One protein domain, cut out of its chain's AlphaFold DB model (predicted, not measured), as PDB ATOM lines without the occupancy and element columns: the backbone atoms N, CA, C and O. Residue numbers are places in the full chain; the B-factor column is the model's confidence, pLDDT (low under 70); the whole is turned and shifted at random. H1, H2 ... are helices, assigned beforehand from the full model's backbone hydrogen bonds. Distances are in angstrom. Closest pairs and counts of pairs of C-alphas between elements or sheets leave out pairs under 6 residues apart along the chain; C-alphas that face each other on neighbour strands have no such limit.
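AT A GLANCE: This is residues 2 to 83 of the 96 residues of an uncharacterized protein of Phyllobacteriaceae bacterium (UniProt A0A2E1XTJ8). Two long helices, H2 and H3, make an open, narrow U: a tight turn joins them at one end, and from there they run back opposite ways with a wide gap between them. H3 is the long arm of the U and has a kink; a long loop, residues 12 to 27, leads from the short helix H1 to the open end of H2, and H1 lies off to one side, touching neither arm. The printed part has 82 residues with three named helices, in the order H1, H2, H3, and no named strand; its class is all helix. The whole is loose, with a radius of gyration of the C-alphas of 16.4 A, and elongated, with spans of 47 by 26 by 26 A.

HOW THE PARTS SIT: Begin with H3, residues 50 to 81, the longest helix, and look near residue 61 for its kink of 38 degrees. H2, residues 28 to 48, runs the opposite way to H3 at a shallow tilt of 14 degrees, and their centres are 16.5 A apart. The two only just touch, and only at the corner by their link, with 3 pairs of C-alphas within 8 A. Look there at residues 45 to 46 of H2 and 52 to 53 of H3: the closest C-alphas are those of Cys 46 and Cys 53, 5.3 A apart. H1, residues 3 to 11, is apart from both H2 and H3. In H1 and H2 every O i to N i+4 pair is within hydrogen-bond range; in H3, 27 of 28 are.

IN THESE COORDINATES: Find C-alpha 50 at (-3.214, -48.422, -36.608); from there H3 runs 44.5 A to C-alpha 81 at (-19.775, -7.493, -41.896). H2 goes from Pro 28 to Arg 48, 31.2 A from first to last C-alpha. For H1, start at C-alpha 3 at (6.686, -25.011, -40.988); Val 11, its last residue, has its C-alpha 12.4 A away.

THE WHOLE: The two C-alphas farthest apart are those of Arg 48 and Ala 83, at 50.1 A. The link from H1 to H2 is long, with 16 residues; the link from H2 to H3 is tight, with 1 residue. Residues 2 to 10, 25 to 41 and 57 to 83 stand free. The printed part, residues 2 to 83 of a full chain of 96, has no cut. Its mean pLDDT is 77.7; read the B-factor column and you will find values under 70 at residue 2, residue 9, residues 13 to 28 and residues 80 to 83.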
ATOM      1  N   ALA A   2       6.512 -24.969 -36.711       63.72
ATOM      2  CA  ALA A   2       6.046 -23.747 -37.374       63.72
ATOM      3  C   ALA A   2       6.015 -23.831 -38.912       63.72
ATOM      4  O   ALA A   2       5.384 -22.993 -39.528       63.72
ATOM      5  N   PHE A   3       6.634 -24.849 -39.528       73.81
ATOM      6  CA  PHE A   3       6.686 -25.011 -40.988       73.81
ATOM      7  C   PHE A   3       5.303 -24.929 -41.640       73.81
ATOM      8  O   PHE A   3       5.111 -24.138 -42.550       73.81
ATOM      9  N   TRP A   4       4.324 -25.675 -41.125       80.94
ATOM     10  CA  TRP A   4       2.962 -25.652 -41.659       80.94
ATOM     11  C   TRP A   4       2.231 -24.341 -41.365       80.94
ATOM     12  O   TRP A   4       1.425 -23.908 -42.175       80.94
ATOM     13  N   GLY A   5       2.551 -23.680 -40.248       79.38
ATOM     14  CA  GLY A   5       2.029 -22.349 -39.933       79.38
ATOM     15  C   GLY A   5       2.572 -21.279 -40.880       79.38
ATOM     16  O   GLY A   5       1.808 -20.469 -41.384       79.38
ATOM     17  N   THR A   6       3.871 -21.317 -41.184       77.88
ATOM     18  CA  THR A   6       4.523 -20.442 -42.167       77.88
ATOM     19  C   THR A   6       4.051 -20.745 -43.584       77.88
ATOM     20  O   THR A   6       3.802 -19.818 -44.343       77.88
ATOM     21  N   LEU A   7       3.889 -22.024 -43.935       74.19
ATOM     22  CA  LEU A   7       3.354 -22.436 -45.231       74.19
ATOM     23  C   LEU A   7       1.911 -21.955 -45.406       74.19
ATOM     24  O   LEU A   7       1.577 -21.419 -46.454       74.19
ATOM     25  N   ALA A   8       1.079 -22.081 -44.369       75.25
ATOM     26  CA  ALA A   8      -0.272 -21.534 -44.378       75.25
ATOM     27  C   ALA A   8      -0.255 -20.003 -44.490       75.25
ATOM     28  O   ALA A   8      -0.979 -19.461 -45.312       75.25
ATOM     29  N   LEU A   9       0.614 -19.311 -43.741       69.50
ATOM     30  CA  LEU A   9       0.775 -17.856 -43.849       69.50
ATOM     31  C   LEU A   9       1.203 -17.403 -45.249       69.50
ATOM     32  O   LEU A   9       0.786 -16.342 -45.682       69.50
ATOM     33  N   LEU A  10       2.031 -18.191 -45.939       72.00
ATOM     34  CA  LEU A  10       2.481 -17.895 -47.301       72.00
ATOM     35  C   LEU A  10       1.344 -18.032 -48.326       72.00
ATOM     36  O   LEU A  10       1.337 -17.339 -49.336       72.00
ATOM     37  N   VAL A  11       0.407 -18.947 -48.073       71.50
ATOM     38  CA  VAL A  11      -0.780 -19.166 -48.912       71.50
ATOM     39  C   VAL A  11      -1.869 -18.125 -48.624       71.50
ATOM     40  O   VAL A  11      -2.698 -17.857 -49.490       71.50
ATOM     41  N   ILE A  12      -1.875 -17.521 -47.433       72.50
ATOM     42  CA  ILE A  12      -2.832 -16.475 -47.068       72.50
ATOM     43  C   ILE A  12      -2.387 -15.138 -47.689       72.50
ATOM     44  O   ILE A  12      -1.276 -14.684 -47.412       72.50
ATOM     45  N   PRO A  13      -3.239 -14.468 -48.486       56.47
ATOM     46  CA  PRO A  13      -2.974 -13.110 -48.937       56.47
ATOM     47  C   PRO A  13      -3.059 -12.165 -47.732       56.47
ATOM     48  O   PRO A  13      -4.134 -11.870 -47.212       56.47
ATOM     49  N   LEU A  14      -1.894 -11.748 -47.247       58.59
ATOM     50  CA  LEU A  14      -1.757 -10.703 -46.240       58.59
ATOM     51  C   LEU A  14      -1.640  -9.374 -46.979       58.59
ATOM     52  O   LEU A  14      -0.676  -9.165 -47.720       58.59
ATOM     53  N   ASP A  15      -2.610  -8.488 -46.779       54.88
ATOM     54  CA  ASP A  15      -2.492  -7.120 -47.266       54.88
ATOM     55  C   ASP A  15      -1.450  -6.360 -46.430       54.88
ATOM     56  O   ASP A  15      -1.113  -6.732 -45.301       54.88
ATOM     57  N   GLY A  16      -0.885  -5.292 -46.999       53.31
ATOM     58  CA  GLY A  16       0.226  -4.540 -46.399       53.31
ATOM     59  C   GLY A  16      -0.080  -3.886 -45.043       53.31
ATOM     60  O   GLY A  16       0.843  -3.408 -44.384       53.31
ATOM     61  N   ASP A  17      -1.345  -3.870 -44.616       64.88
ATOM     62  CA  ASP A  17      -1.807  -3.392 -43.311       64.88
ATOM     63  C   ASP A  17      -1.984  -4.514 -42.264       64.88
ATOM     64  O   ASP A  17      -2.354  -4.243 -41.121       64.88
ATOM     65  N   GLY A  18      -1.685  -5.768 -42.623       57.22
ATOM     66  CA  GLY A  18      -1.857  -6.932 -41.753       57.22
ATOM     67  C   GLY A  18      -3.298  -7.435 -41.663       57.22
ATOM     68  O   GLY A  18      -3.572  -8.332 -40.858       57.22
ATOM     69  N   SER A  19      -4.212  -6.892 -42.472       56.00
ATOM     70  CA  SER A  19      -5.530  -7.482 -42.667       56.00
ATOM     71  C   SER A  19      -5.424  -8.719 -43.567       56.00
ATOM     72  O   SER A  19      -4.584  -8.810 -44.468       56.00
ATOM     73  N   ILE A  20      -6.240  -9.731 -43.268       58.78
ATOM     74  CA  ILE A  20      -6.425 -10.851 -44.187       58.78
ATOM     75  C   ILE A  20      -7.297 -10.294 -45.304       58.78
ATOM     76  O   ILE A  20      -8.499 -10.098 -45.099       58.78
ATOM     77  N   GLY A  21      -6.669 -10.002 -46.444       55.31
ATOM     78  CA  GLY A  21      -7.368  -9.571 -47.645       55.31
ATOM     79  C   GLY A  21      -8.419 -10.596 -48.048       55.31
ATOM     80  O   GLY A  21      -8.367 -11.738 -47.575       55.31
ATOM     81  N   PRO A  22      -9.395 -10.230 -48.897       50.53
ATOM     82  CA  PRO A  22     -10.378 -11.181 -49.388       50.53
ATOM     83  C   PRO A  22      -9.622 -12.345 -50.021       50.53
ATOM     84  O   PRO A  22      -9.062 -12.231 -51.111       50.53
ATOM     85  N   VAL A  23      -9.548 -13.460 -49.290       50.81
ATOM     86  CA  VAL A  23      -9.004 -14.692 -49.827       50.81
ATOM     87  C   VAL A  23      -9.948 -15.019 -50.957       50.81
ATOM     88  O   VAL A  23     -11.114 -15.338 -50.710       50.81
ATOM     89  N   ASP A  24      -9.455 -14.900 -52.184       50.38
ATOM     90  CA  ASP A  24     -10.140 -15.393 -53.363       50.38
ATOM     91  C   ASP A  24     -10.066 -16.925 -53.277       50.38
ATOM     92  O   ASP A  24      -9.329 -17.606 -53.989       50.38
ATOM     93  N   LEU A  25     -10.802 -17.486 -52.307       54.00
ATOM     94  CA  LEU A  25     -11.232 -18.872 -52.260       54.00
ATOM     95  C   LEU A  25     -12.205 -19.005 -53.427       54.00
ATOM     96  O   LEU A  25     -13.415 -19.133 -53.236       54.00
ATOM     97  N   SER A  26     -11.664 -18.901 -54.642       49.19
ATOM     98  CA  SER A  26     -12.406 -18.821 -55.896       49.19
ATOM     99  C   SER A  26     -13.347 -20.015 -56.066       49.19
ATOM    100  O   SER A  26     -14.316 -19.954 -56.822       49.19
ATOM    101  N   SER A  27     -13.151 -21.076 -55.273       59.66
ATOM    102  CA  SER A  27     -14.209 -22.018 -54.982       59.66
ATOM    103  C   SER A  27     -14.032 -22.740 -53.638       59.66
ATOM    104  O   SER A  27     -12.995 -23.364 -53.405       59.66
ATOM    105  N   PRO A  28     -15.079 -22.828 -52.793       67.50
ATOM    106  CA  PRO A  28     -15.171 -23.820 -51.716       67.50
ATOM    107  C   PRO A  28     -14.875 -25.255 -52.187       67.50
ATOM    108  O   PRO A  28     -14.472 -26.107 -51.395       67.50
ATOM    109  N   VAL A  29     -15.054 -25.529 -53.484       73.62
ATOM    110  CA  VAL A  29     -14.756 -26.822 -54.105       73.62
ATOM    111  C   VAL A  29     -13.257 -27.130 -54.088       73.62
ATOM    112  O   VAL A  29     -12.904 -28.277 -53.818       73.62
ATOM    113  N   GLU A  30     -12.378 -26.142 -54.291       74.56
ATOM    114  CA  GLU A  30     -10.920 -26.356 -54.262       74.56
ATOM    115  C   GLU A  30     -10.423 -26.698 -52.855       74.56
ATOM    116  O   GLU A  30      -9.635 -27.629 -52.662       74.56
ATOM    117  N   ALA A  31     -10.952 -26.006 -51.844       73.62
ATOM    118  CA  ALA A  31     -10.659 -26.313 -50.449       73.62
ATOM    119  C   ALA A  31     -11.102 -27.742 -50.087       73.62
ATOM    120  O   ALA A  31     -10.377 -28.482 -49.416       73.62
ATOM    121  N   VAL A  32     -12.271 -28.168 -50.579       77.38
ATOM    122  CA  VAL A  32     -12.765 -29.538 -50.387       77.38
ATOM    123  C   VAL A  32     -11.900 -30.562 -51.126       77.38
ATOM    124  O   VAL A  32     -11.653 -31.635 -50.573       77.38
ATOM    125  N   SER A  33     -11.425 -30.278 -52.343       79.50
ATOM    126  CA  SER A  33     -10.540 -31.207 -53.057       79.50
ATOM    127  C   SER A  33      -9.189 -31.366 -52.364       79.50
ATOM    128  O   SER A  33      -8.749 -32.498 -52.177       79.50
ATOM    129  N   ALA A  34      -8.589 -30.271 -51.890       78.12
ATOM    130  CA  ALA A  34      -7.336 -30.321 -51.138       78.12
ATOM    131  C   ALA A  34      -7.502 -31.097 -49.821       78.12
ATOM    132  O   ALA A  34      -6.684 -31.950 -49.476       78.12
ATOM    133  N   ALA A  35      -8.610 -30.881 -49.105       76.12
ATOM    134  CA  ALA A  35      -8.908 -31.641 -47.894       76.12
ATOM    135  C   ALA A  35      -9.028 -33.152 -48.167       76.12
ATOM    136  O   ALA A  35      -8.567 -33.963 -47.364       76.12
ATOM    137  N   ARG A  36      -9.620 -33.552 -49.301       81.12
ATOM    138  CA  ARG A  36      -9.728 -34.970 -49.687       81.12
ATOM    139  C   ARG A  36      -8.368 -35.611 -49.943       81.12
ATOM    140  O   ARG A  36      -8.190 -36.769 -49.577       81.12
ATOM    141  N   GLU A  37      -7.429 -34.876 -50.530       85.31
ATOM    142  CA  GLU A  37      -6.058 -35.355 -50.738       85.31
ATOM    143  C   GLU A  37      -5.372 -35.656 -49.398       85.31
ATOM    144  O   GLU A  37      -4.867 -36.759 -49.192       85.31
ATOM    145  N   VAL A  38      -5.489 -34.741 -48.430       85.19
ATOM    146  CA  VAL A  38      -4.966 -34.939 -47.066       85.19
ATOM    147  C   VAL A  38      -5.608 -36.150 -46.381       85.19
ATOM    148  O   VAL A  38      -4.924 -36.928 -45.715       85.19
ATOM    149  N   VAL A  39      -6.919 -36.352 -46.545       87.44
ATOM    150  CA  VAL A  39      -7.605 -37.535 -45.993       87.44
ATOM    151  C   VAL A  39      -7.086 -38.831 -46.630       87.44
ATOM    152  O   VAL A  39      -6.920 -39.826 -45.923       87.44
ATOM    153  N   GLY A  40      -6.782 -38.821 -47.931       87.00
ATOM    154  CA  GLY A  40      -6.143 -39.949 -48.615       87.00
ATOM    155  C   GLY A  40      -4.730 -40.253 -48.101       87.00
ATOM    156  O   GLY A  40      -4.318 -41.412 -48.035       87.00
ATOM    157  N   ASP A  41      -3.986 -39.240 -47.662       87.31
ATOM    158  CA  ASP A  41      -2.690 -39.454 -47.009       87.31
ATOM    159  C   ASP A  41      -2.838 -40.054 -45.611       87.31
ATOM    160  O   ASP A  41      -2.099 -40.974 -45.241       87.31
ATOM    161  N   LEU A  42      -3.834 -39.599 -44.851       87.31
ATOM    162  CA  LEU A  42      -4.139 -40.164 -43.539       87.31
ATOM    163  C   LEU A  42      -4.531 -41.642 -43.630       87.31
ATOM    164  O   LEU A  42      -4.094 -42.421 -42.782       87.31
ATOM    165  N   SER A  43      -5.281 -42.060 -44.656       88.88
ATOM    166  CA  SER A  43      -5.640 -43.475 -44.810       88.88
ATOM    167  C   SER A  43      -4.403 -44.358 -44.993       88.88
ATOM    168  O   SER A  43      -4.291 -45.394 -44.337       88.88
ATOM    169  N   ARG A  44      -3.417 -43.905 -45.780       91.38
ATOM    170  CA  ARG A  44      -2.134 -44.613 -45.947       91.38
ATOM    171  C   ARG A  44      -1.312 -44.666 -44.654       91.38
ATOM    172  O   ARG A  44      -0.655 -45.668 -44.375       91.38
ATOM    173  N   ILE A  45      -1.353 -43.611 -43.840       88.75
ATOM    174  CA  ILE A  45      -0.706 -43.596 -42.516       88.75
ATOM    175  C   ILE A  45      -1.376 -44.605 -41.577       88.75
ATOM    176  O   ILE A  45      -0.678 -45.321 -40.857       88.75
ATOM    177  N   CYS A  46      -2.706 -44.688 -41.606       91.62
ATOM    178  CA  CYS A  46      -3.477 -45.600 -40.767       91.62
ATOM    179  C   CYS A  46      -3.249 -47.074 -41.114       91.62
ATOM    180  O   CYS A  46      -3.123 -47.884 -40.199       91.62
ATOM    181  N   GLU A  47      -3.116 -47.415 -42.400       93.62
ATOM    182  CA  GLU A  47      -2.730 -48.771 -42.827       93.62
ATOM    183  C   GLU A  47      -1.378 -49.195 -42.239       93.62
ATOM    184  O   GLU A  47      -1.184 -50.356 -41.880       93.62
ATOM    185  N   ARG A  48      -0.440 -48.249 -42.103       94.19
ATOM    186  CA  ARG A  48       0.911 -48.519 -41.596       94.19
ATOM    187  C   ARG A  48       1.031 -48.441 -40.070       94.19
ATOM    188  O   ARG A  48       1.904 -49.097 -39.511       94.19
ATOM    189  N   ASN A  49       0.213 -47.626 -39.404       94.06
ATOM    190  CA  ASN A  49       0.261 -47.387 -37.957       94.06
ATOM    191  C   ASN A  49      -1.162 -47.282 -37.370       94.06
ATOM    192  O   ASN A  49      -1.661 -46.169 -37.160       94.06
ATOM    193  N   PRO A  50      -1.819 -48.413 -37.057       92.88
ATOM    194  CA  PRO A  50      -3.214 -48.422 -36.608       92.88
ATOM    195  C   PRO A  50      -3.429 -47.659 -35.290       92.88
ATOM    196  O   PRO A  50      -4.414 -46.938 -35.142       92.88
ATOM    197  N   GLU A  51      -2.460 -47.709 -34.374       92.94
ATOM    198  CA  GLU A  51      -2.521 -47.012 -33.079       92.94
ATOM    199  C   GLU A  51      -2.569 -45.479 -33.206       92.94
ATOM    200  O   GLU A  51      -3.087 -44.784 -32.328       92.94
ATOM    201  N   ALA A  52      -1.993 -44.921 -34.278       90.88
ATOM    202  CA  ALA A  52      -2.068 -43.486 -34.548       90.88
ATOM    203  C   ALA A  52      -3.482 -43.084 -34.989       90.88
ATOM    204  O   ALA A  52      -3.952 -41.998 -34.652       90.88
ATOM    205  N   CYS A  53      -4.168 -43.980 -35.699       91.44
ATOM    206  CA  CYS A  53      -5.524 -43.772 -36.184       91.44
ATOM    207  C   CYS A  53      -6.546 -43.822 -35.033       91.44
ATOM    208  O   CYS A  53      -7.415 -42.955 -34.949       91.44
ATOM    209  N   GLU A  54      -6.403 -44.769 -34.095       93.19
ATOM    210  CA  GLU A  54      -7.249 -44.836 -32.890       93.19
ATOM    211  C   GLU A  54      -7.117 -43.579 -32.025       93.19
ATOM    212  O   GLU A  54      -8.110 -42.902 -31.763       93.19
ATOM    213  N   ARG A  55      -5.886 -43.189 -31.670       91.81
ATOM    214  CA  ARG A  55      -5.655 -41.963 -30.885       91.81
ATOM    215  C   ARG A  55      -6.102 -40.703 -31.626       91.81
ATOM    216  O   ARG A  55      -6.609 -39.762 -31.015       91.81
ATOM    217  N   GLY A  56      -5.921 -40.683 -32.947       88.12
ATOM    218  CA  GLY A  56      -6.387 -39.601 -33.808       88.12
ATOM    219  C   GLY A  56      -7.906 -39.447 -33.780       88.12
ATOM    220  O   GLY A  56      -8.392 -38.319 -33.737       88.12
ATOM    221  N   ARG A  57      -8.658 -40.553 -33.743       89.56
ATOM    222  CA  ARG A  57     -10.127 -40.550 -33.687       89.56
ATOM    223  C   ARG A  57     -10.661 -39.872 -32.427       89.56
ATOM    224  O   ARG A  57     -11.562 -39.037 -32.525       89.56
ATOM    225  N   ASP A  58     -10.088 -40.193 -31.274       90.19
ATOM    226  CA  ASP A  58     -10.507 -39.620 -29.989       90.19
ATOM    227  C   ASP A  58     -10.257 -38.107 -29.951       90.19
ATOM    228  O   ASP A  58     -11.112 -37.315 -29.535       90.19
ATOM    229  N   LEU A  59      -9.106 -37.682 -30.478       91.38
ATOM    230  CA  LEU A  59      -8.781 -36.267 -30.621       91.38
ATOM    231  C   LEU A  59      -9.706 -35.573 -31.631       91.38
ATOM    232  O   LEU A  59     -10.186 -34.465 -31.370       91.38
ATOM    233  N   ALA A  60      -9.989 -36.221 -32.763       89.88
ATOM    234  CA  ALA A  60     -10.802 -35.665 -33.838       89.88
ATOM    235  C   ALA A  60     -12.221 -35.329 -33.370       89.88
ATOM    236  O   ALA A  60     -12.745 -34.285 -33.757       89.88
ATOM    237  N   ALA A  61     -12.828 -36.144 -32.503       89.69
ATOM    238  CA  ALA A  61     -14.148 -35.853 -31.943       89.69
ATOM    239  C   ALA A  61     -14.165 -34.511 -31.185       89.69
ATOM    240  O   ALA A  61     -15.023 -33.660 -31.428       89.69
ATOM    241  N   THR A  62     -13.159 -34.281 -30.337       91.75
ATOM    242  CA  THR A  62     -13.017 -33.037 -29.564       91.75
ATOM    243  C   THR A  62     -12.724 -31.835 -30.464       91.75
ATOM    244  O   THR A  62     -13.315 -30.765 -30.300       91.75
ATOM    245  N   VAL A  63     -11.810 -32.000 -31.423       89.19
ATOM    246  CA  VAL A  63     -11.445 -30.938 -32.372       89.19
ATOM    247  C   VAL A  63     -12.643 -30.545 -33.233       89.19
ATOM    248  O   VAL A  63     -12.884 -29.357 -33.422       89.19
ATOM    249  N   THR A  64     -13.426 -31.517 -33.702       88.00
ATOM    250  CA  THR A  64     -14.595 -31.266 -34.558       88.00
ATOM    251  C   THR A  64     -15.664 -30.462 -33.832       88.00
ATOM    252  O   THR A  64     -16.241 -29.543 -34.411       88.00
ATOM    253  N   GLU A  65     -15.910 -30.758 -32.556       94.94
ATOM    254  CA  GLU A  65     -16.879 -29.994 -31.772       94.94
ATOM    255  C   GLU A  65     -16.464 -28.523 -31.648       94.94
ATOM    256  O   GLU A  65     -17.253 -27.616 -31.912       94.94
ATOM    257  N   ARG A  66     -15.181 -28.272 -31.370       91.94
ATOM    258  CA  ARG A  66     -14.630 -26.909 -31.354       91.94
ATOM    259  C   ARG A  66     -14.679 -26.250 -32.731       91.94
ATOM    260  O   ARG A  66     -14.981 -25.063 -32.824       91.94
ATOM    261  N   ALA A  67     -14.423 -27.008 -33.795       89.38
ATOM    262  CA  ALA A  67     -14.488 -26.510 -35.163       89.38
ATOM    263  C   ALA A  67     -15.904 -26.047 -35.538       89.38
ATOM    264  O   ALA A  67     -16.038 -25.028 -36.206       89.38
ATOM    265  N   ARG A  68     -16.966 -26.721 -35.067       91.06
ATOM    266  CA  ARG A  68     -18.357 -26.266 -35.271       91.06
ATOM    267  C   ARG A  68     -18.628 -24.926 -34.600       91.06
ATOM    268  O   ARG A  68     -19.235 -24.052 -35.216       91.06
ATOM    269  N   VAL A  69     -18.161 -24.760 -33.361       93.75
ATOM    270  CA  VAL A  69     -18.275 -23.489 -32.631       93.75
ATOM    271  C   VAL A  69     -17.531 -22.380 -33.376       93.75
ATOM    272  O   VAL A  69     -18.095 -21.313 -33.601       93.75
ATOM    273  N   ALA A  70     -16.304 -22.649 -33.828       84.75
ATOM    274  CA  ALA A  70     -15.509 -21.696 -34.598       84.75
ATOM    275  C   ALA A  70     -16.164 -21.335 -35.941       84.75
ATOM    276  O   ALA A  70     -16.247 -20.158 -36.281       84.75
ATOM    277  N   ALA A  71     -16.674 -22.324 -36.680       88.50
ATOM    278  CA  ALA A  71     -17.369 -22.098 -37.943       88.50
ATOM    279  C   ALA A  71     -18.608 -21.219 -37.741       88.50
ATOM    280  O   ALA A  71     -18.803 -20.258 -38.479       88.50
ATOM    281  N   ARG A  72     -19.411 -21.494 -36.706       89.75
ATOM    282  CA  ARG A  72     -20.574 -20.669 -36.369       89.75
ATOM    283  C   ARG A  72     -20.177 -19.227 -36.047       89.75
ATOM    284  O   ARG A  72     -20.768 -18.313 -36.610       89.75
ATOM    285  N   ALA A  73     -19.162 -19.035 -35.206       84.75
ATOM    286  CA  ALA A  73     -18.659 -17.705 -34.866       84.75
ATOM    287  C   ALA A  73     -18.145 -16.949 -36.105       84.75
ATOM    288  O   ALA A  73     -18.418 -15.762 -36.261       84.75
ATOM    289  N   ALA A  74     -17.456 -17.641 -37.017       81.81
ATOM    290  CA  ALA A  74     -17.004 -17.060 -38.277       81.81
ATOM    291  C   ALA A  74     -18.181 -16.643 -39.177       81.81
ATOM    292  O   ALA A  74     -18.177 -15.534 -39.704       81.81
ATOM    293  N   TYR A  75     -19.216 -17.480 -39.316       84.75
ATOM    294  CA  TYR A  75     -20.418 -17.122 -40.081       84.75
ATOM    295  C   TYR A  75     -21.165 -15.933 -39.472       84.75
ATOM    296  O   TYR A  75     -21.609 -15.052 -40.206       84.75
ATOM    297  N   GLU A  76     -21.292 -15.884 -38.145       87.81
ATOM    298  CA  GLU A  76     -21.925 -14.765 -37.443       87.81
ATOM    299  C   GLU A  76     -21.129 -13.462 -37.625       87.81
ATOM    300  O   GLU A  76     -21.734 -12.412 -37.835       87.81
ATOM    301  N   ALA A  77     -19.794 -13.521 -37.611       80.31
ATOM    302  CA  ALA A  77     -18.934 -12.370 -37.889       80.31
ATOM    303  C   ALA A  77     -19.075 -11.879 -39.340       80.31
ATOM    304  O   ALA A  77     -19.264 -10.686 -39.565       80.31
ATOM    305  N   LEU A  78     -19.075 -12.789 -40.321       81.06
ATOM    306  CA  LEU A  78     -19.286 -12.440 -41.733       81.06
ATOM    307  C   LEU A  78     -20.679 -11.843 -41.979       81.06
ATOM    308  O   LEU A  78     -20.819 -10.885 -42.738       81.06
ATOM    309  N   GLY A  79     -21.711 -12.373 -41.315       75.94
ATOM    310  CA  GLY A  79     -23.070 -11.830 -41.380       75.94
ATOM    311  C   GLY A  79     -23.179 -10.412 -40.809       75.94
ATOM    312  O   GLY A  79     -23.934  -9.601 -41.338       75.94
ATOM    313  N   GLN A  80     -22.394 -10.089 -39.775       64.44
ATOM    314  CA  GLN A  80     -22.288  -8.727 -39.238       64.44
ATOM    315  C   GLN A  80     -21.553  -7.791 -40.206       64.44
ATOM    316  O   GLN A  80     -21.985  -6.655 -40.393       64.44
ATOM    317  N   SER A  81     -20.497  -8.266 -40.875       56.69
ATOM    318  CA  SER A  81     -19.775  -7.493 -41.896       56.69
ATOM    319  C   SER A  81     -20.630  -7.184 -43.133       56.69
ATOM    320  O   SER A  81     -20.496  -6.108 -43.704       56.69
ATOM    321  N   ALA A  82     -21.548  -8.077 -43.523       53.91
ATOM    322  CA  ALA A  82     -22.478  -7.854 -44.637       53.91
ATOM    323  C   ALA A  82     -23.606  -6.847 -44.324       53.91
ATOM    324  O   ALA A  82     -24.287  -6.385 -45.237       53.91
ATOM    325  N   ALA A  83     -23.817  -6.514 -43.045       49.03
ATOM    326  CA  ALA A  83     -24.824  -5.555 -42.593       49.03
ATOM    327  C   ALA A  83     -24.275  -4.130 -42.400       49.03
ATOM    328  O   ALA A  83     -25.040  -3.252 -42.009       49.03
TER     329      ALA A  83